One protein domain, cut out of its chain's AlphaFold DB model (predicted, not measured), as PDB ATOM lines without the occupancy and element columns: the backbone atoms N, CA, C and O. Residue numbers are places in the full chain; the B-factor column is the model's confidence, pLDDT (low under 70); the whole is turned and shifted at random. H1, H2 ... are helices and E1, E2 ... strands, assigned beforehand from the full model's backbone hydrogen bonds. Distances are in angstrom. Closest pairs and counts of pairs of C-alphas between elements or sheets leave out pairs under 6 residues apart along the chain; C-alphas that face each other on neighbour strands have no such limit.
ATOM      1  N   GLY A  59     -20.426 129.724  71.621       61.19
ATOM      2  CA  GLY A  59     -21.027 130.990  72.045       61.19
ATOM      3  C   GLY A  59     -21.846 130.877  73.339       61.19
ATOM      4  O   GLY A  59     -22.052 131.879  74.021       61.19
ATOM      5  N   GLU A  60     -22.276 129.665  73.706       62.19
ATOM      6  CA  GLU A  60     -22.988 129.373  74.954       62.19
ATOM      7  C   GLU A  60     -22.030 129.115  76.132       62.19
ATOM      8  O   GLU A  60     -22.428 129.237  77.293       62.19
ATOM      9  N   ILE A  61     -20.752 128.819  75.858       59.41
ATOM     10  CA  ILE A  61     -19.735 128.536  76.872       59.41
ATOM     11  C   ILE A  61     -18.817 129.747  77.052       59.41
ATOM     12  O   ILE A  61     -17.731 129.784  76.500       59.41
ATOM     13  N   GLY A  62     -19.281 130.717  77.850       62.59
ATOM     14  CA  GLY A  62     -18.663 132.014  78.196       62.59
ATOM     15  C   GLY A  62     -17.175 132.272  77.869       62.59
ATOM     16  O   GLY A  62     -16.767 132.286  76.712       62.59
ATOM     17  N   ASP A  63     -16.379 132.666  78.867       66.12
ATOM     18  CA  ASP A  63     -14.978 133.049  78.641       66.12
ATOM     19  C   ASP A  63     -14.063 131.815  78.631       66.12
ATOM     20  O   ASP A  63     -13.991 131.084  79.622       66.12
ATOM     21  N   ILE A  64     -13.357 131.606  77.513       61.06
ATOM     22  CA  ILE A  64     -12.442 130.476  77.295       61.06
ATOM     23  C   ILE A  64     -11.277 130.502  78.298       61.06
ATOM     24  O   ILE A  64     -10.719 129.454  78.627       61.06
ATOM     25  N   GLN A  65     -10.929 131.674  78.838       59.50
ATOM     26  CA  GLN A  65      -9.852 131.785  79.824       59.50
ATOM     27  C   GLN A  65     -10.155 131.018  81.121       59.50
ATOM     28  O   GLN A  65      -9.244 130.463  81.728       59.50
ATOM     29  N   ASN A  66     -11.432 130.866  81.483       63.84
ATOM     30  CA  ASN A  66     -11.829 130.193  82.722       63.84
ATOM     31  C   ASN A  66     -11.756 128.658  82.648       63.84
ATOM     32  O   ASN A  66     -11.942 128.001  83.668       63.84
ATOM     33  N   PHE A  67     -11.512 128.050  81.478       65.38
ATOM     34  CA  PHE A  67     -11.452 126.584  81.357       65.38
ATOM     35  C   PHE A  67     -10.228 125.962  82.027       65.38
ATOM     36  O   PHE A  67     -10.293 124.804  82.439       65.38
ATOM     37  N   MET A  68      -9.127 126.709  82.130       61.09
ATOM     38  CA  MET A  68      -7.899 126.221  82.765       61.09
ATOM     39  C   MET A  68      -8.086 126.012  84.277       61.09
ATOM     40  O   MET A  68      -7.443 125.138  84.858       61.09
ATOM     41  N   ASP A  69      -9.040 126.727  84.879       66.25
ATOM     42  CA  ASP A  69      -9.377 126.636  86.302       66.25
ATOM     43  C   ASP A  69     -10.422 125.552  86.621       66.25
ATOM     44  O   ASP A  69     -10.629 125.213  87.789       66.25
ATOM     45  N   LEU A  70     -11.090 124.987  85.607       66.19
ATOM     46  CA  LEU A  70     -12.093 123.935  85.801       66.19
ATOM     47  C   LEU A  70     -11.442 122.563  86.013       66.19
ATOM     48  O   LEU A  70     -10.318 122.290  85.578       66.19
ATOM     49  N   ASP A  71     -12.173 121.656  86.664       73.25
ATOM     50  CA  ASP A  71     -11.774 120.251  86.728       73.25
ATOM     51  C   ASP A  71     -11.852 119.594  85.339       73.25
ATOM     52  O   ASP A  71     -12.718 119.921  84.528       73.25
ATOM     53  N   THR A  72     -10.978 118.619  85.064       71.81
ATOM     54  CA  THR A  72     -10.921 117.948  83.753       71.81
ATOM     55  C   THR A  72     -12.262 117.310  83.386       71.81
ATOM     56  O   THR A  72     -12.638 117.325  82.217       71.81
ATOM     57  N   SER A  73     -13.001 116.765  84.362       73.94
ATOM     58  CA  SER A  73     -14.317 116.169  84.102       73.94
ATOM     59  C   SER A  73     -15.362 117.212  83.694       73.94
ATOM     60  O   SER A  73     -16.162 116.956  82.796       73.94
ATOM     61  N   GLU A  74     -15.309 118.405  84.289       73.94
ATOM     62  CA  GLU A  74     -16.187 119.520  83.941       73.94
ATOM     63  C   GLU A  74     -15.853 120.075  82.554       73.94
ATOM     64  O   GLU A  74     -16.757 120.314  81.752       73.94
ATOM     65  N   THR A  75     -14.564 120.209  82.233       71.94
ATOM     66  CA  THR A  75     -14.121 120.584  80.887       71.94
ATOM     67  C   THR A  75     -14.599 119.549  79.866       71.94
ATOM     68  O   THR A  75     -15.242 119.911  78.888       71.94
ATOM     69  N   LEU A  76     -14.393 118.253  80.106       74.19
ATOM     70  CA  LEU A  76     -14.838 117.204  79.181       74.19
ATOM     71  C   LEU A  76     -16.354 117.208  78.951       74.19
ATOM     72  O   LEU A  76     -16.779 117.080  77.805       74.19
ATOM     73  N   GLU A  77     -17.169 117.390  79.994       75.69
ATOM     74  CA  GLU A  77     -18.629 117.445  79.828       75.69
ATOM     75  C   GLU A  77     -19.053 118.661  78.995       75.69
ATOM     76  O   GLU A  77     -19.915 118.536  78.129       75.69
ATOM     77  N   ARG A  78     -18.400 119.816  79.177       73.19
ATOM     78  CA  ARG A  78     -18.658 121.017  78.365       73.19
ATOM     79  C   ARG A  78     -18.267 120.837  76.895       73.19
ATOM     80  O   ARG A  78     -18.916 121.405  76.023       73.19
ATOM     81  N   PHE A  79     -17.233 120.045  76.610       71.81
ATOM     82  CA  PHE A  79     -16.751 119.803  75.244       71.81
ATOM     83  C   PHE A  79     -17.402 118.609  74.545       71.81
ATOM     84  O   PHE A  79     -17.299 118.497  73.324       71.81
ATOM     85  N   LYS A  80     -18.107 117.747  75.278       71.44
ATOM     86  CA  LYS A  80     -18.741 116.529  74.755       71.44
ATOM     87  C   LYS A  80     -19.720 116.763  73.614       71.44
ATOM     88  O   LYS A  80     -19.820 115.927  72.720       71.44
ATOM     89  N   ASP A  81     -20.407 117.897  73.639       64.50
ATOM     90  CA  ASP A  81     -21.362 118.272  72.600       64.50
ATOM     91  C   ASP A  81     -20.731 119.148  71.502       64.50
ATOM     92  O   ASP A  81     -21.410 119.492  70.536       64.50
ATOM     93  N   ILE A  82     -19.453 119.521  71.621       64.31
ATOM     94  CA  ILE A  82     -18.730 120.367  70.653       64.31
ATOM     95  C   ILE A  82     -17.753 119.534  69.825       64.31
ATOM     96  O   ILE A  82     -17.632 119.735  68.619       64.31
ATOM     97  N   ILE A  83     -17.064 118.592  70.466       63.44
ATOM     98  CA  ILE A  83     -16.046 117.748  69.847       63.44
ATOM     99  C   ILE A  83     -16.611 116.331  69.766       63.44
ATOM    100  O   ILE A  83     -16.861 115.717  70.806       63.44
ATOM    101  N   PRO A  84     -16.829 115.778  68.562       55.62
ATOM    102  CA  PRO A  84     -17.318 114.413  68.436       55.62
ATOM    103  C   PRO A  84     -16.251 113.439  68.931       55.62
ATOM    104  O   PRO A  84     -15.233 113.234  68.274       55.62
ATOM    105  N   PHE A  85     -16.473 112.839  70.098       54.91
ATOM    106  CA  PHE A  85     -15.599 111.783  70.594       54.91
ATOM    107  C   PHE A  85     -15.702 110.525  69.711       54.91
ATOM    108  O   PHE A  85     -16.781 110.241  69.169       54.91
ATOM    109  N   PRO A  86     -14.622 109.727  69.587       47.78
ATOM    110  CA  PRO A  86     -14.636 108.494  68.804       47.78
ATOM    111  C   PRO A  86     -15.788 107.570  69.234       47.78
ATOM    112  O   PRO A  86     -15.863 107.144  70.386       47.78
ATOM    113  N   GLY A  87     -16.711 107.280  68.306       42.81
ATOM    114  CA  GLY A  87     -17.935 106.498  68.553       42.81
ATOM    115  C   GLY A  87     -19.250 107.274  68.383       42.81
ATOM    116  O   GLY A  87     -20.316 106.658  68.360       42.81
ATOM    117  N   GLY A  88     -19.196 108.599  68.212       40.12
ATOM    118  CA  GLY A  88     -20.319 109.410  67.735       40.12
ATOM    119  C   GLY A  88     -20.428 109.382  66.206       40.12
ATOM    120  O   GLY A  88     -19.432 109.500  65.505       40.12
ATOM    121  N   ASN A  89     -21.643 109.249  65.666       34.34
ATOM    122  CA  ASN A  89     -21.944 109.166  64.220       34.34
ATOM    123  C   ASN A  89     -21.690 110.467  63.415       34.34
ATOM    124  O   ASN A  89     -22.216 110.626  62.314       34.34
ATOM    125  N   LEU A  90     -20.911 111.406  63.949       42.16
ATOM    126  CA  LEU A  90     -20.557 112.665  63.303       42.16
ATOM    127  C   LEU A  90     -19.051 112.629  63.040       42.16
ATOM    128  O   LEU A  90     -18.270 112.601  63.987       42.16
ATOM    129  N   GLY A  91     -18.646 112.594  61.767       43.72
ATOM    130  CA  GLY A  91     -17.250 112.825  61.389       43.72
ATOM    131  C   GLY A  91     -16.820 114.177  61.954       43.72
ATOM    132  O   GLY A  91     -17.365 115.200  61.553       43.72
ATOM    133  N   GLY A  92     -15.962 114.157  62.973       52.88
ATOM    134  CA  GLY A  92     -15.764 115.293  63.864       52.88
ATOM    135  C   GLY A  92     -14.527 116.131  63.594       52.88
ATOM    136  O   GLY A  92     -13.560 115.670  62.992       52.88
ATOM    137  N   ILE A  93     -14.561 117.355  64.129       60.12
ATOM    138  CA  ILE A  93     -13.491 118.369  64.106       60.12
ATOM    139  C   ILE A  93     -12.146 117.811  64.602       60.12
ATOM    140  O   ILE A  93     -11.092 118.256  64.156       60.12
ATOM    141  N   SER A  94     -12.163 116.808  65.487       57.03
ATOM    142  CA  SER A  94     -10.949 116.218  66.062       57.03
ATOM    143  C   SER A  94     -10.034 115.571  65.012       57.03
ATOM    144  O   SER A  94      -8.824 115.599  65.176       57.03
ATOM    145  N   GLY A  95     -10.575 115.075  63.892       67.25
ATOM    146  CA  GLY A  95      -9.762 114.544  62.788       67.25
ATOM    147  C   GLY A  95      -8.977 115.616  62.019       67.25
ATOM    148  O   GLY A  95      -8.063 115.283  61.276       67.25
ATOM    149  N   GLN A  96      -9.314 116.898  62.198       82.88
ATOM    150  CA  GLN A  96      -8.620 118.028  61.572       82.88
ATOM    151  C   GLN A  96      -7.636 118.740  62.494       82.88
ATOM    152  O   GLN A  96      -6.897 119.614  62.037       82.88
ATOM    153  N   ILE A  97      -7.652 118.405  63.781       91.75
ATOM    154  CA  ILE A  97      -6.770 118.987  64.781       91.75
ATOM    155  C   ILE A  97      -5.852 117.869  65.264       91.75
ATOM    156  O   ILE A  97      -6.299 116.932  65.915       91.75
ATOM    157  N   GLY A  98      -4.572 117.955  64.929       94.25
ATOM    158  CA  GLY A  98      -3.542 117.058  65.436       94.25
ATOM    159  C   GLY A  98      -2.846 117.652  66.656       94.25
ATOM    160  O   GLY A  98      -2.926 118.857  66.901       94.25
ATOM    161  N   VAL A  99      -2.133 116.822  67.410       95.38
ATOM    162  CA  VAL A  99      -1.296 117.263  68.531       95.38
ATOM    163  C   VAL A  99       0.135 116.772  68.339       95.38
ATOM    164  O   VAL A  99       0.377 115.589  68.104       95.38
ATOM    165  N   LEU A 100       1.092 117.682  68.488       92.56
ATOM    166  CA  LEU A 100       2.504 117.362  68.656       92.56
ATOM    167  C   LEU A 100       2.862 117.474  70.134       92.56
ATOM    168  O   LEU A 100       2.939 118.576  70.679       92.56
ATOM    169  N   VAL A 101       3.088 116.331  70.777       92.31
ATOM    170  CA  VAL A 101       3.602 116.262  72.148       92.31
ATOM    171  C   VAL A 101       5.111 116.459  72.081       92.31
ATOM    172  O   VAL A 101       5.838 115.567  71.649       92.31
ATOM    173  N   TYR A 102       5.575 117.641  72.475       86.56
ATOM    174  CA  TYR A 102       6.974 118.041  72.408       86.56
ATOM    175  C   TYR A 102       7.659 117.892  73.761       86.56
ATOM    176  O   TYR A 102       7.251 118.529  74.729       86.56
ATOM    177  N   THR A 103       8.748 117.129  73.802       83.44
ATOM    178  CA  THR A 103       9.608 116.986  74.988       83.44
ATOM    179  C   THR A 103      11.088 117.112  74.622       83.44
ATOM    180  O   THR A 103      11.471 116.992  73.459       83.44
ATOM    181  N   HIS A 104      11.959 117.337  75.597       74.25
ATOM    182  CA  HIS A 104      13.394 117.491  75.371       74.25
ATOM    183  C   HIS A 104      14.039 116.288  74.645       74.25
ATOM    184  O   HIS A 104      14.838 116.468  73.724       74.25
ATOM    185  N   GLY A 105      13.651 115.055  74.997       66.44
ATOM    186  CA  GLY A 105      14.304 113.821  74.532       66.44
ATOM    187  C   GLY A 105      15.669 113.563  75.190       66.44
ATOM    188  O   GLY A 105      16.170 114.383  75.962       66.44
ATOM    189  N   MET A 106      16.276 112.402  74.918       59.41
ATOM    190  CA  MET A 106      17.643 112.075  75.348       59.41
ATOM    191  C   MET A 106      18.580 112.141  74.138       59.41
ATOM    192  O   MET A 106      18.202 111.741  73.044       59.41
ATOM    193  N   GLY A 107      19.806 112.637  74.332       44.19
ATOM    194  CA  GLY A 107      20.756 113.079  73.294       44.19
ATOM    195  C   GLY A 107      21.194 112.097  72.193       44.19
ATOM    196  O   GLY A 107      22.134 112.412  71.464       44.19
ATOM    197  N   THR A 108      20.562 110.931  72.027       38.31
ATOM    198  CA  THR A 108      20.804 110.033  70.891       38.31
ATOM    199  C   THR A 108      19.585 109.930  69.968       38.31
ATOM    200  O   THR A 108      18.464 109.785  70.445       38.31
ATOM    201  N   PRO A 109      19.758 109.976  68.632       34.53
ATOM    202  CA  PRO A 109      18.646 109.840  67.705       34.53
ATOM    203  C   PRO A 109      17.824 108.561  67.915       34.53
ATOM    204  O   PRO A 109      18.367 107.465  67.809       34.53
ATOM    205  N   GLY A 110      16.534 108.704  68.235       37.19
ATOM    206  CA  GLY A 110      15.630 107.597  68.569       37.19
ATOM    207  C   GLY A 110      15.590 107.216  70.055       37.19
ATOM    208  O   GLY A 110      14.763 106.391  70.431       37.19
ATOM    209  N   SER A 111      16.417 107.824  70.917       36.72
ATOM    210  CA  SER A 111      16.261 107.739  72.375       36.72
ATOM    211  C   SER A 111      15.332 108.842  72.865       36.72
ATOM    212  O   SER A 111      15.714 109.775  73.569       36.72
ATOM    213  N   HIS A 112      14.080 108.758  72.457       51.16
ATOM    214  CA  HIS A 112      13.027 109.315  73.289       51.16
ATOM    215  C   HIS A 112      12.907 108.356  74.484       51.16
ATOM    216  O   HIS A 112      13.262 107.181  74.366       51.16
ATOM    217  N   ASP A 113      12.432 108.821  75.631       58.34
ATOM    218  CA  ASP A 113      11.867 107.906  76.621       58.34
ATOM    219  C   ASP A 113      10.351 107.911  76.377       58.34
ATOM    220  O   ASP A 113       9.628 108.608  77.091       58.34
ATOM    221  N   PRO A 114       9.867 107.290  75.272       56.19
ATOM    222  CA  PRO A 114       8.479 107.424  74.841       56.19
ATOM    223  C   PRO A 114       7.523 106.958  75.936       56.19
ATOM    224  O   PRO A 114       6.437 107.513  76.051       56.19
ATOM    225  N   GLU A 115       7.960 106.041  76.808       62.47
ATOM    226  CA  GLU A 115       7.201 105.573  77.969       62.47
ATOM    227  C   GLU A 115       6.720 106.728  78.863       62.47
ATOM    228  O   GLU A 115       5.638 106.646  79.444       62.47
ATOM    229  N   LYS A 116       7.469 107.837  78.938       76.25
ATOM    230  CA  LYS A 116       7.096 108.995  79.760       76.25
ATOM    231  C   LYS A 116       5.973 109.835  79.162       76.25
ATOM    232  O   LYS A 116       5.230 110.450  79.916       76.25
ATOM    233  N   THR A 117       5.830 109.890  77.842       85.31
ATOM    234  CA  THR A 117       4.811 110.719  77.168       85.31
ATOM    235  C   THR A 117       3.689 109.901  76.534       85.31
ATOM    236  O   THR A 117       2.653 110.466  76.184       85.31
ATOM    237  N   GLU A 118       3.841 108.580  76.426       90.00
ATOM    238  CA  GLU A 118       2.828 107.681  75.863       90.00
ATOM    239  C   GLU A 118       1.462 107.799  76.561       90.00
ATOM    240  O   GLU A 118       0.459 107.921  75.859       90.00
ATOM    241  N   PRO A 119       1.369 107.906  77.908       92.44
ATOM    242  CA  PRO A 119       0.075 108.093  78.569       92.44
ATOM    243  C   PRO A 119      -0.661 109.370  78.137       92.44
ATOM    244  O   PRO A 119      -1.897 109.401  78.120       92.44
ATOM    245  N   ILE A 120       0.084 110.426  77.782       93.06
ATOM    246  CA  ILE A 120      -0.479 111.662  77.226       93.06
ATOM    247  C   ILE A 120      -1.017 111.369  75.826       93.06
ATOM    248  O   ILE A 120      -2.198 111.615  75.574       93.06
ATOM    249  N   LYS A 121      -0.188 110.785  74.952       93.62
ATOM    250  CA  LYS A 121      -0.561 110.424  73.577       93.62
ATOM    251  C   LYS A 121      -1.813 109.545  73.535       93.62
ATOM    252  O   LYS A 121      -2.814 109.953  72.952       93.62
ATOM    253  N   GLU A 122      -1.805 108.405  74.223       92.94
ATOM    254  CA  GLU A 122      -2.938 107.470  74.278       92.94
ATOM    255  C   GLU A 122      -4.223 108.149  74.766       92.94
ATOM    256  O   GLU A 122      -5.340 107.818  74.361       92.94
ATOM    257  N   THR A 123      -4.094 109.102  75.687       92.56
ATOM    258  CA  THR A 123      -5.244 109.833  76.207       92.56
ATOM    259  C   THR A 123      -5.804 110.818  75.190       92.56
ATOM    260  O   THR A 123      -7.024 110.896  75.053       92.56
ATOM    261  N   LEU A 124      -4.952 111.534  74.460       93.06
ATOM    262  CA  LEU A 124      -5.374 112.468  73.416       93.06
ATOM    263  C   LEU A 124      -5.961 111.736  72.197       93.06
ATOM    264  O   LEU A 124      -7.007 112.143  71.690       93.06
ATOM    265  N   GLU A 125      -5.392 110.595  71.806       92.06
ATOM    266  CA  GLU A 125      -5.940 109.746  70.737       92.06
ATOM    267  C   GLU A 125      -7.322 109.186  71.096       92.06
ATOM    268  O   GLU A 125      -8.230 109.180  70.264       92.06
ATOM    269  N   ARG A 126      -7.547 108.800  72.361       88.56
ATOM    270  CA  ARG A 126      -8.887 108.413  72.847       88.56
ATOM    271  C   ARG A 126      -9.901 109.555  72.791       88.56
ATOM    272  O   ARG A 126     -11.097 109.284  72.698       88.56
ATOM    273  N   LEU A 127      -9.449 110.808  72.847       84.81
ATOM    274  CA  LEU A 127     -10.296 111.985  72.634       84.81
ATOM    275  C   LEU A 127     -10.496 112.307  71.143       84.81
ATOM    276  O   LEU A 127     -11.275 113.200  70.823       84.81
ATOM    277  N   GLY A 128      -9.853 111.559  70.243       86.12
ATOM    278  CA  GLY A 128     -10.010 111.679  68.797       86.12
ATOM    279  C   GLY A 128      -8.994 112.586  68.111       86.12
ATOM    280  O   GLY A 128      -9.223 112.913  66.949       86.12
ATOM    281  N   TYR A 129      -7.919 112.990  68.795       90.81
ATOM    282  CA  TYR A 129      -6.840 113.789  68.212       90.81
ATOM    283  C   TYR A 129      -5.718 112.887  67.678       90.81
ATOM    284  O   TYR A 129      -5.063 112.214  68.483       90.81
ATOM    285  N   PRO A 130      -5.431 112.888  66.362       93.44
ATOM    286  CA  PRO A 130      -4.175 112.363  65.836       93.44
ATOM    287  C   PRO A 130      -2.990 112.957  66.601       93.44
ATOM    288  O   PRO A 130      -2.868 114.180  66.682       93.44
ATOM    289  N   THR A 131      -2.149 112.122  67.211       94.25
ATOM    290  CA  THR A 131      -1.111 112.604  68.131       94.25
ATOM    291  C   THR A 131       0.245 111.973  67.833       94.25
ATOM    292  O   THR A 131       0.390 110.754  67.809       94.25
ATOM    293  N   GLU A 132       1.272 112.805  67.677       93.12
ATOM    294  CA  GLU A 132       2.657 112.361  67.516       93.12
ATOM    295  C   GLU A 132       3.532 112.909  68.647       93.12
ATOM    296  O   GLU A 132       3.359 114.038  69.105       93.12
ATOM    297  N   ILE A 133       4.482 112.091  69.101       89.69
ATOM    298  CA  ILE A 133       5.500 112.496  70.074       89.69
ATOM    299  C   ILE A 133       6.733 112.935  69.295       89.69
ATOM    300  O   ILE A 133       7.248 112.184  68.464       89.69
ATOM    301  N   ILE A 134       7.217 114.136  69.592       84.94
ATOM    302  CA  ILE A 134       8.409 114.713  68.983       84.94
ATOM    303  C   ILE A 134       9.382 115.186  70.061       84.94
ATOM    304  O   ILE A 134       8.994 115.493  71.190       84.94
ATOM    305  N   THR A 135      10.663 115.240  69.713       79.06
ATOM    306  CA  THR A 135      11.739 115.619  70.619       79.06
ATOM    307  C   THR A 135      12.607 116.747  70.089       79.06
ATOM    308  O   THR A 135      12.733 116.944  68.878       79.06
ATOM    309  N   HIS A 136      13.239 117.478  71.011       73.12
ATOM    310  CA  HIS A 136      14.332 118.390  70.673       73.12
ATOM    311  C   HIS A 136      15.628 117.633  70.346       73.12
ATOM    312  O   HIS A 136      16.364 118.023  69.441       73.12
ATOM    313  N   MET A 137      15.903 116.535  71.058       68.94
ATOM    314  CA  MET A 137      17.100 115.712  70.890       68.94
ATOM    315  C   MET A 137      16.739 114.218  70.789       68.94
ATOM    316  O   MET A 137      16.361 113.620  71.793       68.94
ATOM    317  N   PRO A 138      16.841 113.608  69.590       67.94
ATOM    318  CA  PRO A 138      17.090 114.269  68.309       67.94
ATOM    319  C   PRO A 138      15.917 115.165  67.922       67.94
ATOM    320  O   PRO A 138      14.793 114.975  68.378       67.94
ATOM    321  N   TYR A 139      16.166 116.069  66.992       72.88
ATOM    322  CA  TYR A 139      15.106 116.832  66.368       72.88
ATOM    323  C   TYR A 139      14.362 115.979  65.329       72.88
ATOM    324  O   TYR A 139      14.974 115.544  64.355       72.88
ATOM    325  N   ASN A 140      13.066 115.728  65.537       76.75
ATOM    326  CA  ASN A 140      12.247 114.848  64.676       76.75
ATOM    327  C   ASN A 140      10.843 115.405  64.366       76.75
ATOM    328  O   ASN A 140       9.948 114.682  63.938       76.75
ATOM    329  N   TRP A 141      10.638 116.698  64.576       80.44
ATOM    330  CA  TRP A 141       9.342 117.343  64.385       80.44
ATOM    331  C   TRP A 141       8.763 117.231  62.953       80.44
ATOM    332  O   TRP A 141       7.558 117.067  62.818       80.44
ATOM    333  N   ASP A 142       9.608 117.247  61.907       79.88
ATOM    334  CA  ASP A 142       9.240 117.132  60.485       79.88
ATOM    335  C   ASP A 142       8.531 115.798  60.240       79.88
ATOM    336  O   ASP A 142       7.546 115.717  59.513       79.88
ATOM    337  N   GLU A 143       9.029 114.741  60.886       84.19
ATOM    338  CA  GLU A 143       8.458 113.402  60.795       84.19
ATOM    339  C   GLU A 143       7.091 113.343  61.483       84.19
ATOM    340  O   GLU A 143       6.173 112.704  60.973       84.19
ATOM    341  N   GLY A 144       6.944 114.022  62.626       88.81
ATOM    342  CA  GLY A 144       5.661 114.156  63.316       88.81
ATOM    343  C   GLY A 144       4.637 114.925  62.479       88.81
ATOM    344  O   GLY A 144       3.510 114.465  62.324       88.81
ATOM    345  N   LEU A 145       5.038 116.053  61.889       88.25
ATOM    346  CA  LEU A 145       4.184 116.870  61.023       88.25
ATOM    347  C   LEU A 145       3.718 116.097  59.784       88.25
ATOM    348  O   LEU A 145       2.517 116.012  59.548       88.25
ATOM    349  N   ALA A 146       4.633 115.440  59.066       88.06
ATOM    350  CA  ALA A 146       4.293 114.672  57.869       88.06
ATOM    351  C   ALA A 146       3.256 113.564  58.146       88.06
ATOM    352  O   ALA A 146       2.337 113.353  57.358       88.06
ATOM    353  N   LYS A 147       3.349 112.880  59.294       90.62
ATOM    354  CA  LYS A 147       2.357 111.866  59.699       90.62
ATOM    355  C   LYS A 147       0.989 112.456  60.041       90.62
ATOM    356  O   LYS A 147      -0.024 111.773  59.880       90.62
ATOM    357  N   LEU A 148       0.943 113.679  60.566       91.56
ATOM    358  CA  LEU A 148      -0.317 114.380  60.813       91.56
ATOM    359  C   LEU A 148      -0.934 114.858  59.487       91.56
ATOM    360  O   LEU A 148      -2.142 114.712  59.295       91.56
ATOM    361  N   ASP A 149      -0.118 115.313  58.534       88.12
ATOM    362  CA  ASP A 149      -0.571 115.675  57.184       88.12
ATOM    363  C   ASP A 149      -1.165 114.478  56.432       88.12
ATOM    364  O   ASP A 149      -2.222 114.597  55.808       88.12
ATOM    365  N   GLU A 150      -0.543 113.295  56.537       87.38
ATOM    366  CA  GLU A 150      -1.074 112.039  55.980       87.38
ATOM    367  C   GLU A 150      -2.470 111.690  56.528       87.38
ATOM    368  O   GLU A 150      -3.252 111.007  55.861       87.38
ATOM    369  N   GLN A 151      -2.805 112.184  57.723       87.38
ATOM    370  CA  GLN A 151      -4.113 112.021  58.360       87.38
ATOM    371  C   GLN A 151      -5.099 113.150  58.020       87.38
ATOM    372  O   GLN A 151      -6.240 113.127  58.479       87.38
ATOM    373  N   GLY A 152      -4.700 114.114  57.183       87.44
ATOM    374  CA  GLY A 152      -5.544 115.225  56.746       87.44
ATOM    375  C   GLY A 152      -5.721 116.327  57.794       87.44
ATOM    376  O   GLY A 152      -6.675 117.107  57.696       87.44
ATOM    377  N   VAL A 153      -4.824 116.395  58.783       90.44
ATOM    378  CA  VAL A 153      -4.817 117.439  59.812       90.44
ATOM    379  C   VAL A 153      -4.630 118.822  59.170       90.44
ATOM    380  O   VAL A 153      -3.856 118.994  58.234       90.44
ATOM    381  N   LYS A 154      -5.372 119.819  59.666       90.12
ATOM    382  CA  LYS A 154      -5.322 121.224  59.218       90.12
ATOM    383  C   LYS A 154      -4.750 122.164  60.270       90.12
ATOM    384  O   LYS A 154      -4.137 123.166  59.918       90.12
ATOM    385  N   TYR A 155      -4.937 121.834  61.544       91.56
ATOM    386  CA  TYR A 155      -4.369 122.558  62.673       91.56
ATOM    387  C   TYR A 155      -3.538 121.605  63.514       91.56
ATOM    388  O   TYR A 155      -3.995 120.513  63.838       91.56
ATOM    389  N   VAL A 156      -2.350 122.024  63.924       92.81
ATOM    390  CA  VAL A 156      -1.491 121.226  64.795       92.81
ATOM    391  C   VAL A 156      -1.280 121.978  66.095       92.81
ATOM    392  O   VAL A 156      -0.671 123.046  66.124       92.81
ATOM    393  N   ILE A 157      -1.778 121.410  67.189       93.12
ATOM    394  CA  ILE A 157      -1.529 121.917  68.532       93.12
ATOM    395  C   ILE A 157      -0.128 121.493  68.949       93.12
ATOM    396  O   ILE A 157       0.167 120.304  69.057       93.12
ATOM    397  N   PHE A 158       0.728 122.468  69.226       90.44
ATOM    398  CA  PHE A 158       2.047 122.221  69.787       90.44
ATOM    399  C   PHE A 158       1.958 122.217  71.318       90.44
ATOM    400  O   PHE A 158       1.634 123.243  71.927       90.44
ATOM    401  N   LEU A 159       2.211 121.060  71.934       91.69
ATOM    402  CA  LEU A 159       2.099 120.823  73.375       91.69
ATOM    403  C   LEU A 159       3.484 120.579  73.986       91.69
ATOM    404  O   LEU A 159       4.005 119.471  73.915       91.69
ATOM    405  N   TYR A 160       4.070 121.612  74.593       88.12
ATOM    406  CA  TYR A 160       5.399 121.547  75.211       88.12
ATOM    407  C   TYR A 160       5.322 120.982  76.636       88.12
ATOM    408  O   TYR A 160       4.676 121.590  77.490       88.12
ATOM    409  N   THR A 161       5.966 119.843  76.903       87.38
ATOM    410  CA  THR A 161       5.786 119.081  78.151       87.38
ATOM    411  C   THR A 161       6.911 119.206  79.173       87.38
ATOM    412  O   THR A 161       6.700 118.795  80.316       87.38
ATOM    413  N   ASP A 162       8.076 119.769  78.842       83.38
ATOM    414  CA  ASP A 162       9.078 120.018  79.888       83.38
ATOM    415  C   ASP A 162       8.640 121.222  80.740       83.38
ATOM    416  O   ASP A 162       8.041 122.162  80.220       83.38
ATOM    417  N   LEU A 163       8.926 121.188  82.047       85.06
ATOM    418  CA  LEU A 163       8.447 122.166  83.034       85.06
ATOM    419  C   LEU A 163       9.167 123.523  82.936       85.06
ATOM    420  O   LEU A 163       9.880 123.946  83.845       85.06
ATOM    421  N   PHE A 164       8.954 124.214  81.825       80.25
ATOM    422  CA  PHE A 164       9.392 125.574  81.573       80.25
ATOM    423  C   PHE A 164       8.175 126.429  81.249       80.25
ATOM    424  O   PHE A 164       7.531 126.227  80.221       80.25
ATOM    425  N   GLY A 165       7.872 127.412  82.094       78.50
ATOM    426  CA  GLY A 165       6.754 128.293  81.816       78.50
ATOM    427  C   GLY A 165       6.988 129.273  80.662       78.50
ATOM    428  O   GLY A 165       8.068 129.311  80.057       78.50
ATOM    429  N   PRO A 166       5.948 130.057  80.334       73.38
ATOM    430  CA  PRO A 166       5.884 130.926  79.156       73.38
ATOM    431  C   PRO A 166       7.063 131.892  79.020       73.38
ATOM    432  O   PRO A 166       7.551 132.111  77.914       73.38
ATOM    433  N   ASP A 167       7.564 132.410  80.143       74.12
ATOM    434  CA  ASP A 167       8.672 133.365  80.176       74.12
ATOM    435  C   ASP A 167      10.059 132.704  80.123       74.12
ATOM    436  O   ASP A 167      11.085 133.395  80.140       74.12
ATOM    437  N   SER A 168      10.140 131.376  80.036       71.31
ATOM    438  CA  SER A 168      11.417 130.677  79.921       71.31
ATOM    439  C   SER A 168      12.121 131.002  78.603       71.31
ATOM    440  O   SER A 168      11.533 131.055  77.519       71.31
ATOM    441  N   THR A 169      13.446 131.148  78.678       66.25
ATOM    442  CA  THR A 169      14.281 131.333  77.480       66.25
ATOM    443  C   THR A 169      14.208 130.112  76.557       66.25
ATOM    444  O   THR A 169      14.277 130.272  75.341       66.25
ATOM    445  N   VAL A 170      14.011 128.912  77.115       69.25
ATOM    446  CA  VAL A 170      13.854 127.663  76.354       69.25
ATOM    447  C   VAL A 170      12.594 127.716  75.493       69.25
ATOM    448  O   VAL A 170      12.681 127.539  74.278       69.25
ATOM    449  N   ILE A 171      11.449 128.059  76.095       70.94
ATOM    450  CA  ILE A 171      10.172 128.202  75.382       70.94
ATOM    451  C   ILE A 171      10.292 129.262  74.296       70.94
ATOM    452  O   ILE A 171       9.986 128.996  73.137       70.94
ATOM    453  N   HIS A 172      10.834 130.435  74.628       66.81
ATOM    454  CA  HIS A 172      11.052 131.482  73.639       66.81
ATOM    455  C   HIS A 172      11.932 131.023  72.474       66.81
ATOM    456  O   HIS A 172      11.610 131.323  71.327       66.81
ATOM    457  N   ASN A 173      13.018 130.294  72.726       64.75
ATOM    458  CA  ASN A 173      13.901 129.822  71.662       64.75
ATOM    459  C   ASN A 173      13.229 128.764  70.781       64.75
ATOM    460  O   ASN A 173      13.355 128.843  69.561       64.75
ATOM    461  N   VAL A 174      12.474 127.833  71.368       68.00
ATOM    462  CA  VAL A 174      11.713 126.821  70.620       68.00
ATOM    463  C   VAL A 174      10.632 127.484  69.772       68.00
ATOM    464  O   VAL A 174      10.595 127.291  68.560       68.00
ATOM    465  N   THR A 175       9.809 128.344  70.368       66.06
ATOM    466  CA  THR A 175       8.737 129.054  69.664       66.06
ATOM    467  C   THR A 175       9.282 129.950  68.547       66.06
ATOM    468  O   THR A 175       8.736 129.963  67.448       66.06
ATOM    469  N   ARG A 176      10.401 130.655  68.763       62.59
ATOM    470  CA  ARG A 176      11.033 131.511  67.736       62.59
ATOM    471  C   ARG A 176      11.705 130.741  66.618       62.59
ATOM    472  O   ARG A 176      11.637 131.194  65.477       62.59
ATOM    473  N   GLY A 177      12.364 129.631  66.953       60.88
ATOM    474  CA  GLY A 177      12.873 128.692  65.965       60.88
ATOM    475  C   GLY A 177      11.736 128.298  65.036       60.88
ATOM    476  O   GLY A 177      11.849 128.465  63.834       60.88
ATOM    477  N   ILE A 178      10.576 127.951  65.591       62.50
ATOM    478  CA  ILE A 178       9.417 127.545  64.798       62.50
ATOM    479  C   ILE A 178       8.822 128.710  63.994       62.50
ATOM    480  O   ILE A 178       8.589 128.553  62.810       62.50
ATOM    481  N   PHE A 179       8.661 129.922  64.522       60.41
ATOM    482  CA  PHE A 179       8.160 131.042  63.700       60.41
ATOM    483  C   PHE A 179       9.137 131.543  62.611       60.41
ATOM    484  O   PHE A 179       8.842 132.527  61.940       60.41
ATOM    485  N   GLY A 180      10.302 130.907  62.425       49.41
ATOM    486  CA  GLY A 180      11.249 131.225  61.348       49.41
ATOM    487  C   GLY A 180      11.972 132.566  61.503       49.41
ATOM    488  O   GLY A 180      12.787 132.932  60.665       49.41
ATOM    489  N   GLY A 181      11.725 133.285  62.599       47.06
ATOM    490  CA  GLY A 181      12.279 134.613  62.850       47.06
ATOM    491  C   GLY A 181      13.621 134.611  63.573       47.06
ATOM    492  O   GLY A 181      14.098 135.684  63.925       47.06
ATOM    493  N   ILE A 182      14.241 133.458  63.853       45.53
ATOM    494  CA  ILE A 182      15.424 133.443  64.727       45.53
ATOM    495  C   ILE A 182      16.591 134.285  64.185       45.53
ATOM    496  O   ILE A 182      17.291 134.929  64.965       45.53
ATOM    497  N   GLU A 183      16.745 134.361  62.860       40.12
ATOM    498  CA  GLU A 183      17.749 135.208  62.202       40.12
ATOM    499  C   GLU A 183      17.371 136.704  62.176       40.12
ATOM    500  O   GLU A 183      18.249 137.567  62.089       40.12
ATOM    501  N   GLU A 184      16.083 137.043  62.290       40.66
ATOM    502  CA  GLU A 184      15.592 138.430  62.293       40.66
ATOM    503  C   GLU A 184      15.835 139.133  63.640       40.66
ATOM    504  O   GLU A 184      15.939 140.365  63.712       40.66
ATOM    505  N   TYR A 185      16.022 138.364  64.716       41.31
ATOM    506  CA  TYR A 185      16.358 138.887  66.035       41.31
ATOM    507  C   TYR A 185      17.877 138.990  66.216       41.31
ATOM    508  O   TYR A 185      18.549 138.071  66.675       41.31
ATOM    509  N   LYS A 186      18.426 140.183  65.950       36.72
ATOM    510  CA  LYS A 186      19.841 140.524  66.229       36.72
ATOM    511  C   LYS A 186      20.241 140.406  67.710       36.72
ATOM    512  O   LYS A 186      21.432 140.474  68.010       36.72
ATOM    513  N   TYR A 187      19.266 140.286  68.616       39.25
ATOM    514  CA  TYR A 187      19.449 140.314  70.064       39.25
ATOM    515  C   TYR A 187      18.527 139.306  70.758       39.25
ATOM    516  O   TYR A 187      17.320 139.272  70.514       39.25
ATOM    517  N   CYS A 188      19.090 138.530  71.681       43.06
ATOM    518  CA  CYS A 188      18.328 137.733  72.634       43.06
ATOM    519  C   CYS A 188      17.594 138.673  73.608       43.06
ATOM    520  O   CYS A 188      18.177 139.686  74.012       43.06
ATOM    521  N   PRO A 189      16.357 138.365  74.042       40.44
ATOM    522  CA  PRO A 189      15.727 139.078  75.142       40.44
ATOM    523  C   PRO A 189      16.678 139.045  76.340       40.44
ATOM    524  O   PRO A 189      17.202 137.995  76.706       40.44
ATOM    525  N   GLY A 190      16.952 140.225  76.892       41.69
ATOM    526  CA  GLY A 190      17.747 140.391  78.106       41.69
ATOM    527  C   GLY A 190      19.247 140.652  77.954       41.69
ATOM    528  O   GLY A 190      19.873 140.888  78.983       41.69
ATOM    529  N   VAL A 191      19.853 140.676  76.753       37.47
ATOM    530  CA  VAL A 191      21.279 141.071  76.632       37.47
ATOM    531  C   VAL A 191      21.623 141.750  75.292       37.47
ATOM    532  O   VAL A 191      21.358 141.173  74.237       37.47
ATOM    533  N   PRO A 192      22.312 142.914  75.282       36.62
ATOM    534  CA  PRO A 192      22.939 143.454  74.081       36.62
ATOM    535  C   PRO A 192      24.295 142.764  73.875       36.62
ATOM    536  O   PRO A 192      25.344 143.321  74.184       36.62
ATOM    537  N   MET A 193      24.296 141.525  73.390       46.03
ATOM    538  CA  MET A 193      25.523 140.861  72.936       46.03
ATOM    539  C   MET A 193      25.358 140.303  71.529       46.03
ATOM    540  O   MET A 193      24.242 140.149  71.044       46.03
ATOM    541  N   GLY A 194      26.496 140.093  70.860       41.41
ATOM    542  CA  GLY A 194      26.570 139.809  69.429       41.41
ATOM    543  C   GLY A 194      25.743 138.596  68.966       41.41
ATOM    544  O   GLY A 194      25.415 137.722  69.770       41.41
ATOM    545  N   PRO A 195      25.461 138.514  67.654       44.31
ATOM    546  CA  PRO A 195      24.494 137.586  67.050       44.31
ATOM    547  C   PRO A 195      24.769 136.090  67.309       44.31
ATOM    548  O   PRO A 195      23.858 135.276  67.231       44.31
ATOM    549  N   ASN A 196      25.993 135.721  67.697       42.41
ATOM    550  CA  ASN A 196      26.410 134.333  67.931       42.41
ATOM    551  C   ASN A 196      26.087 133.791  69.339       42.41
ATOM    552  O   ASN A 196      26.558 132.717  69.690       42.41
ATOM    553  N   ASN A 197      25.332 134.509  70.172       44.00
ATOM    554  CA  ASN A 197      25.015 134.062  71.538       44.00
ATOM    555  C   ASN A 197      23.550 133.633  71.733       44.00
ATOM    556  O   ASN A 197      23.215 133.123  72.800       44.00
ATOM    557  N   CYS A 198      22.707 133.782  70.706       42.84
ATOM    558  CA  CYS A 198      21.338 133.246  70.651       42.84
ATOM    559  C   CYS A 198      21.269 131.823  70.082       42.84
ATOM    560  O   CYS A 198      20.202 131.328  69.743       42.84
ATOM    561  N   LEU A 199      22.424 131.166  69.976       45.62
ATOM    562  CA  LEU A 199      22.583 129.874  69.314       45.62
ATOM    563  C   LEU A 199      22.100 128.690  70.159       45.62
ATOM    564  O   LEU A 199      22.016 127.578  69.643       45.62
ATOM    565  N   TYR A 200      21.806 128.901  71.442       44.31
ATOM    566  CA  TYR A 200      21.421 127.819  72.339       44.31
ATOM    567  C   TYR A 200      19.950 127.423  72.125       44.31
ATOM    568  O   TYR A 200      19.055 128.261  72.236       44.31
ATOM    569  N   MET A 201      19.732 126.158  71.743       47.22
ATOM    570  CA  MET A 201      18.490 125.513  71.260       47.22
ATOM    571  C   MET A 201      17.867 126.067  69.965       47.22
ATOM    572  O   MET A 201      17.318 125.311  69.159       47.22
ATOM    573  N   GLY A 202      18.001 127.364  69.709       40.16
ATOM    574  CA  GLY A 202      17.411 128.029  68.553       40.16
ATOM    575  C   GLY A 202      18.058 127.712  67.191       40.16
ATOM    576  O   GLY A 202      17.374 127.711  66.180       40.16
ATOM    577  N   MET A 203      19.361 127.409  67.132       38.81
ATOM    578  CA  MET A 203      20.014 127.000  65.870       38.81
ATOM    579  C   MET A 203      19.847 125.512  65.532       38.81
ATOM    580  O   MET A 203      20.091 125.110  64.397       38.81
ATOM    581  N   LEU A 204      19.493 124.681  66.517       42.25
ATOM    582  CA  LEU A 204      19.167 123.269  66.285       42.25
ATOM    583  C   LEU A 204      17.711 123.095  65.847       42.25
ATOM    584  O   LEU A 204      17.368 122.078  65.249       42.25
ATOM    585  N   THR A 205      16.868 124.088  66.126       44.81
ATOM    586  CA  THR A 205      15.513 124.162  65.597       44.81
ATOM    587  C   THR A 205      15.582 124.779  64.206       44.81
ATOM    588  O   THR A 205      15.985 125.926  64.025       44.81
ATOM    589  N   LYS A 206      15.231 123.995  63.189       48.78
ATOM    590  CA  LYS A 206      14.964 124.572  61.874       48.78
ATOM    591  C   LYS A 206      13.697 125.451  61.986       48.78
ATOM    592  O   LYS A 206      12.842 125.148  62.821       48.78
ATOM    593  N   PRO A 207      13.568 126.525  61.181       54.66
ATOM    594  CA  PRO A 207      12.304 127.238  60.945       54.66
ATOM    595  C   PRO A 207      11.116 126.297  60.784       54.66
ATOM    596  O   PRO A 207      11.356 125.204  60.266       54.66
ATOM    597  N   ALA A 208       9.889 126.705  61.194       52.97
ATOM    598  CA  ALA A 208       8.631 125.954  60.971       52.97
ATOM    599  C   ALA A 208       8.741 125.247  59.645       52.97
ATOM    600  O   ALA A 208       8.964 125.891  58.620       52.97
ATOM    601  N   SER A 209       8.685 123.927  59.709       55.84
ATOM    602  CA  SER A 209       8.965 123.122  58.552       55.84
ATOM    603  C   SER A 209       8.061 123.522  57.398       55.84
ATOM    604  O   SER A 209       6.844 123.485  57.536       55.84
ATOM    605  N   GLU A 210       8.643 123.814  56.235       64.44
ATOM    606  CA  GLU A 210       7.893 123.898  54.973       64.44
ATOM    607  C   GLU A 210       7.311 122.525  54.562       64.44
ATOM    608  O   GLU A 210       6.771 122.381  53.469       64.44
ATOM    609  N   THR A 211       7.468 121.483  55.392       71.00
ATOM    610  CA  THR A 211       6.947 120.137  55.122       71.00
ATOM    611  C   THR A 211       5.443 120.007  55.318       71.00
ATOM    612  O   THR A 211       4.888 119.060  54.769       71.00
ATOM    613  N   SER A 212       4.800 120.933  56.039       79.31
ATOM    614  CA  SER A 212       3.366 120.896  56.330       79.31
ATOM    615  C   SER A 212       2.697 122.238  56.041       79.31
ATOM    616  O   SER A 212       3.215 123.294  56.400       79.31
ATOM    617  N   ASP A 213       1.510 122.176  55.434       83.19
ATOM    618  CA  ASP A 213       0.608 123.323  55.251       83.19
ATOM    619  C   ASP A 213      -0.328 123.523  56.466       83.19
ATOM    620  O   ASP A 213      -1.227 124.370  56.434       83.19
ATOM    621  N   ALA A 214      -0.176 122.720  57.525       86.88
ATOM    622  CA  ALA A 214      -1.009 122.824  58.711       86.88
ATOM    623  C   ALA A 214      -0.658 124.064  59.543       86.88
ATOM    624  O   ALA A 214       0.500 124.446  59.713       86.88
ATOM    625  N   ILE A 215      -1.686 124.669  60.131       87.81
ATOM    626  CA  ILE A 215      -1.541 125.850  60.976       87.81
ATOM    627  C   ILE A 215      -1.103 125.411  62.370       87.81
ATOM    628  O   ILE A 215      -1.832 124.706  63.074       87.81
ATOM    629  N   LEU A 216       0.085 125.843  62.783       87.19
ATOM    630  CA  LEU A 216       0.641 125.541  64.096       87.19
ATOM    631  C   LEU A 216       0.033 126.463  65.156       87.19
ATOM    632  O   LEU A 216       0.105 127.689  65.057       87.19
ATOM    633  N   VAL A 217      -0.526 125.871  66.207       86.94
ATOM    634  CA  VAL A 217      -1.121 126.594  67.332       86.94
ATOM    635  C   VAL A 217      -0.416 126.195  68.620       86.94
ATOM    636  O   VAL A 217      -0.523 125.063  69.090       86.94
ATOM    637  N   PHE A 218       0.309 127.136  69.212       86.50
ATOM    638  CA  PHE A 218       1.058 126.902  70.439       86.50
ATOM    639  C   PHE A 218       0.147 126.987  71.659       86.50
ATOM    640  O   PHE A 218      -0.351 128.058  72.032       86.50
ATOM    641  N   SER A 219      -0.046 125.837  72.297       89.50
ATOM    642  CA  SER A 219      -0.698 125.759  73.602       89.50
ATOM    643  C   SER A 219       0.209 126.341  74.695       89.50
ATOM    644  O   SER A 219       1.389 126.614  74.455       89.50
ATOM    645  N   ARG A 220      -0.334 126.584  75.894       86.94
ATOM    646  CA  ARG A 220       0.476 127.021  77.046       86.94
ATOM    647  C   ARG A 220       1.531 125.942  77.345       86.94
ATOM    648  O   ARG A 220       1.153 124.773  77.389       86.94
ATOM    649  N   PRO A 221       2.818 126.266  77.539       87.88
ATOM    650  CA  PRO A 221       3.803 125.257  77.916       87.88
ATOM    651  C   PRO A 221       3.543 124.735  79.335       87.88
ATOM    652  O   PRO A 221       2.909 125.409  80.153       87.88
ATOM    653  N   ALA A 222       4.027 123.531  79.631       89.25
ATOM    654  CA  ALA A 222       3.991 122.998  80.986       89.25
ATOM    655  C   ALA A 222       4.832 123.890  81.913       89.25
ATOM    656  O   ALA A 222       6.007 124.126  81.654       89.25
ATOM    657  N   SER A 223       4.245 124.385  83.003       89.25
ATOM    658  CA  SER A 223       4.934 125.238  83.980       89.25
ATOM    659  C   SER A 223       4.867 124.609  85.372       89.25
ATOM    660  O   SER A 223       3.830 124.034  85.718       89.25
ATOM    661  N   PHE A 365       0.064 115.332  84.659       89.94
ATOM    662  CA  PHE A 365       0.456 115.715  83.303       89.94
ATOM    663  C   PHE A 365      -0.586 115.336  82.256       89.94
ATOM    664  O   PHE A 365      -0.897 116.140  81.382       89.94
ATOM    665  N   VAL A 366      -1.166 114.138  82.356       92.88
ATOM    666  CA  VAL A 366      -2.240 113.711  81.449       92.88
ATOM    667  C   VAL A 366      -3.452 114.640  81.575       92.88
ATOM    668  O   VAL A 366      -3.995 115.087  80.565       92.88
ATOM    669  N   GLN A 367      -3.858 114.981  82.800       91.69
ATOM    670  CA  GLN A 367      -4.975 115.895  83.048       91.69
ATOM    671  C   GLN A 367      -4.693 117.308  82.534       91.69
ATOM    672  O   GLN A 367      -5.567 117.907  81.904       91.69
ATOM    673  N   TRP A 368      -3.488 117.821  82.778       92.62
ATOM    674  CA  TRP A 368      -3.032 119.105  82.256       92.62
ATOM    675  C   TRP A 368      -3.056 119.118  80.723       92.62
ATOM    676  O   TRP A 368      -3.675 120.000  80.129       92.62
ATOM    677  N   ALA A 369      -2.484 118.099  80.076       93.38
ATOM    678  CA  ALA A 369      -2.444 117.978  78.623       93.38
ATOM    679  C   ALA A 369      -3.853 117.966  78.016       93.38
ATOM    680  O   ALA A 369      -4.119 118.691  77.061       93.38
ATOM    681  N   GLN A 370      -4.785 117.207  78.604       91.56
ATOM    682  CA  GLN A 370      -6.184 117.201  78.172       91.56
ATOM    683  C   GLN A 370      -6.820 118.590  78.279       91.56
ATOM    684  O   GLN A 370      -7.430 119.049  77.315       91.56
ATOM    685  N   LYS A 371      -6.684 119.271  79.427       88.94
ATOM    686  CA  LYS A 371      -7.245 120.619  79.621       88.94
ATOM    687  C   LYS A 371      -6.672 121.612  78.613       88.94
ATOM    688  O   LYS A 371      -7.426 122.352  77.988       88.94
ATOM    689  N   ASN A 372      -5.357 121.586  78.426       90.69
ATOM    690  CA  ASN A 372      -4.644 122.511  77.560       90.69
ATOM    691  C   ASN A 372      -4.977 122.288  76.074       90.69
ATOM    692  O   ASN A 372      -5.245 123.245  75.346       90.69
ATOM    693  N   VAL A 373      -5.059 121.027  75.631       92.12
ATOM    694  CA  VAL A 373      -5.497 120.678  74.269       92.12
ATOM    695  C   VAL A 373      -6.952 121.087  74.048       92.12
ATOM    696  O   VAL A 373      -7.243 121.729  73.046       92.12
ATOM    697  N   LEU A 374      -7.863 120.807  74.986       88.38
ATOM    698  CA  LEU A 374      -9.270 121.212  74.861       88.38
ATOM    699  C   LEU A 374      -9.433 122.739  74.817       88.38
ATOM    700  O   LEU A 374     -10.157 123.251  73.963       88.38
ATOM    701  N   GLY A 375      -8.725 123.472  75.681       85.81
ATOM    702  CA  GLY A 375      -8.712 124.936  75.663       85.81
ATOM    703  C   GLY A 375      -8.159 125.501  74.350       85.81
ATOM    704  O   GLY A 375      -8.720 126.446  73.792       85.81
ATOM    705  N   THR A 376      -7.111 124.878  73.807       89.62
ATOM    706  CA  THR A 376      -6.529 125.263  72.513       89.62
ATOM    707  C   THR A 376      -7.467 124.943  71.346       89.62
ATOM    708  O   THR A 376      -7.634 125.767  70.450       89.62
ATOM    709  N   THR A 377      -8.157 123.803  71.376       89.50
ATOM    710  CA  THR A 377      -9.203 123.462  70.401       89.50
ATOM    711  C   THR A 377     -10.339 124.480  70.424       89.50
ATOM    712  O   THR A 377     -10.801 124.906  69.368       89.50
ATOM    713  N   ALA A 378     -10.752 124.935  71.610       84.69
ATOM    714  CA  ALA A 378     -11.730 126.009  71.746       84.69
ATOM    715  C   ALA A 378     -11.253 127.281  71.034       84.69
ATOM    716  O   ALA A 378     -11.966 127.859  70.216       84.69
ATOM    717  N   PHE A 379     -10.014 127.695  71.297       85.50
ATOM    718  CA  PHE A 379      -9.413 128.837  70.620       85.50
ATOM    719  C   PHE A 379      -9.426 128.670  69.089       85.50
ATOM    720  O   PHE A 379      -9.891 129.570  68.393       85.50
ATOM    721  N   ILE A 380      -9.024 127.507  68.566       87.94
ATOM    722  CA  ILE A 380      -9.033 127.210  67.121       87.94
ATOM    723  C   ILE A 380     -10.441 127.340  66.530       87.94
ATOM    724  O   ILE A 380     -10.621 128.000  65.509       87.94
ATOM    725  N   ILE A 381     -11.449 126.750  67.174       84.94
ATOM    726  CA  ILE A 381     -12.839 126.784  66.695       84.94
ATOM    727  C   ILE A 381     -13.387 128.218  66.690       84.94
ATOM    728  O   ILE A 381     -14.116 128.598  65.770       84.94
ATOM    729  N   LYS A 382     -13.053 129.014  67.712       82.00
ATOM    730  CA  LYS A 382     -13.549 130.387  67.855       82.00
ATOM    731  C   LYS A 382     -12.879 131.349  66.884       82.00
ATOM    732  O   LYS A 382     -13.574 132.108  66.214       82.00
ATOM    733  N   GLU A 383     -11.552 131.336  66.865       84.12
ATOM    734  CA  GLU A 383     -10.743 132.358  66.204       84.12
ATOM    735  C   GLU A 383     -10.379 131.973  64.765       84.12
ATOM    736  O   GLU A 383     -10.100 132.863  63.967       84.12
ATOM    737  N   LYS A 384     -10.426 130.676  64.412       86.81
ATOM    738  CA  LYS A 384     -10.097 130.139  63.076       86.81
ATOM    739  C   LYS A 384      -8.800 130.752  62.525       86.81
ATOM    740  O   LYS A 384      -8.841 131.434  61.497       86.81
ATOM    741  N   PRO A 385      -7.666 130.579  63.230       82.44
ATOM    742  CA  PRO A 385      -6.421 131.227  62.844       82.44
ATOM    743  C   PRO A 385      -6.045 130.830  61.416       82.44
ATOM    744  O   PRO A 385      -6.213 129.678  61.036       82.44
ATOM    745  N   THR A 386      -5.550 131.787  60.631       84.38
ATOM    746  CA  THR A 386      -5.096 131.568  59.244       84.38
ATOM    747  C   THR A 386      -3.574 131.537  59.118       84.38
ATOM    748  O   THR A 386      -3.044 131.355  58.028       84.38
ATOM    749  N   GLU A 387      -2.875 131.758  60.226       82.38
ATOM    750  CA  GLU A 387      -1.424 131.749  60.344       82.38
ATOM    751  C   GLU A 387      -1.034 131.084  61.663       82.38
ATOM    752  O   GLU A 387      -1.851 130.980  62.585       82.38
ATOM    753  N   ASN A 388       0.214 130.621  61.743       82.50
ATOM    754  CA  ASN A 388       0.749 130.054  62.973       82.50
ATOM    755  C   ASN A 388       0.566 131.061  64.119       82.50
ATOM    756  O   ASN A 388       0.827 132.252  63.950       82.50
ATOM    757  N   THR A 389       0.146 130.600  65.293       80.81
ATOM    758  CA  THR A 389      -0.200 131.502  66.399       80.81
ATOM    759  C   THR A 389       0.057 130.880  67.764       80.81
ATOM    760  O   THR A 389       0.237 129.673  67.904       80.81
ATOM    761  N   ILE A 390       0.042 131.720  68.793       82.31
ATOM    762  CA  ILE A 390       0.114 131.332  70.198       82.31
ATOM    763  C   ILE A 390      -1.256 131.563  70.840       82.31
ATOM    764  O   ILE A 390      -1.931 132.552  70.546       82.31
ATOM    765  N   THR A 391      -1.691 130.646  71.702       78.38
ATOM    766  CA  THR A 391      -2.920 130.838  72.483       78.38
ATOM    767  C   THR A 391      -2.766 131.992  73.485       78.38
ATOM    768  O   THR A 391      -1.694 132.179  74.056       78.38
TER     769      THR A 391
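AT A GLANCE: This is residues 59 to 223 and 365 to 391 of the 395 residues of an uncharacterized protein of Candidatus Nitrosocosmicus arcticus (UniProt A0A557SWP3). A twisted parallel sheet of four strands forms the core, with H4 and H7 covering one face and H5 the other; H1 and H2 pack on H7, away from the sheet. H6 only grazes the sheet, and long loops, residues 80 to 92 and 179 to 214, reach far from the core. The printed part has 192 residues, under half in named elements, in the order H1 H2 H3 E1 H4 E2 H5 E3 H6 E4 H7, with sheet order E2 E1 E3 E4. The class is mixed, helices and strands; the whole is compact, with a radius of gyration of the C-alphas of 16.8 A, but elongated, spanning 55 by 35 by 28 A.

HOW THE PARTS SIT: E1, residues 97 to 103, and E3, residues 155 to 160, are the inner strands; E2, residues 131 to 135, and E4, residues 215 to 218, are the edges. N 100 and O 157 are 2.8 A apart, N 132 and O 99 3.0 A, N 156 and O 215 2.9 A, within hydrogen-bond range. Residues 389 to 390 pair in parallel with 217 to 218. The sheet has three layers, helices on both faces: H4, residues 114 to 126, height 9.2 A, and H7, residues 365 to 383, height 9.5 A, on one face, H5, residues 141 to 149, height 8.1 A, on the other. H4 and H7 touch at a steep tilt of 47 degrees, closest at the C-alphas of Ile 120 and Val 366, 5.0 A. H7 also touches H1, residues 64 to 69, at Met 68 and Lys 371, C-alphas 6.5 A apart, and H2, residues 72 to 79, at Thr 72 and Lys 371, C-alphas 6.1 A apart. H6, residues 169 to 178, grazes the sheet with residues 171 to 178; H3, residues 93 to 96, is only just not on it, with 4 pairs of C-alphas within 10 A. E1, H4, E2 and E3, H6, E4 are right-handed strand-helix-strand units, parallel neighbour strands joined through a helix; E2, H5, E3 is a right-handed split one, with E1 between its strands. Every O i to N i+4 pair is within hydrogen-bond range in H2, H5, H6 and H7; H4 has 7 of 9, H1 0 of 2, but 2 of 3 O i to N i+3 pairs, and H3 is too short for such a pair.

IN THESE COORDINATES: H1 begins at C-alpha 64 (-12.442, 130.476, 77.295), E1 runs 19.4 A from C-alpha 97 (-6.770, 118.987, 64.781), and H7 runs 26.4 A to C-alpha 383 (-10.743, 132.358, 66.204). H4 is 17.5 A long.

THE WHOLE: The C-alphas of Asn 89 and Met 193, the farthest apart, are 57.7 A apart. Residues 224 to 364 are cut out, and C-alphas 223 and 365 are 10.5 A apart. H2 to H3 and H6 to E4 are long links. Mean pLDDT of the printed part is 71.5, with 81 residues under 70, among them 172 to 210.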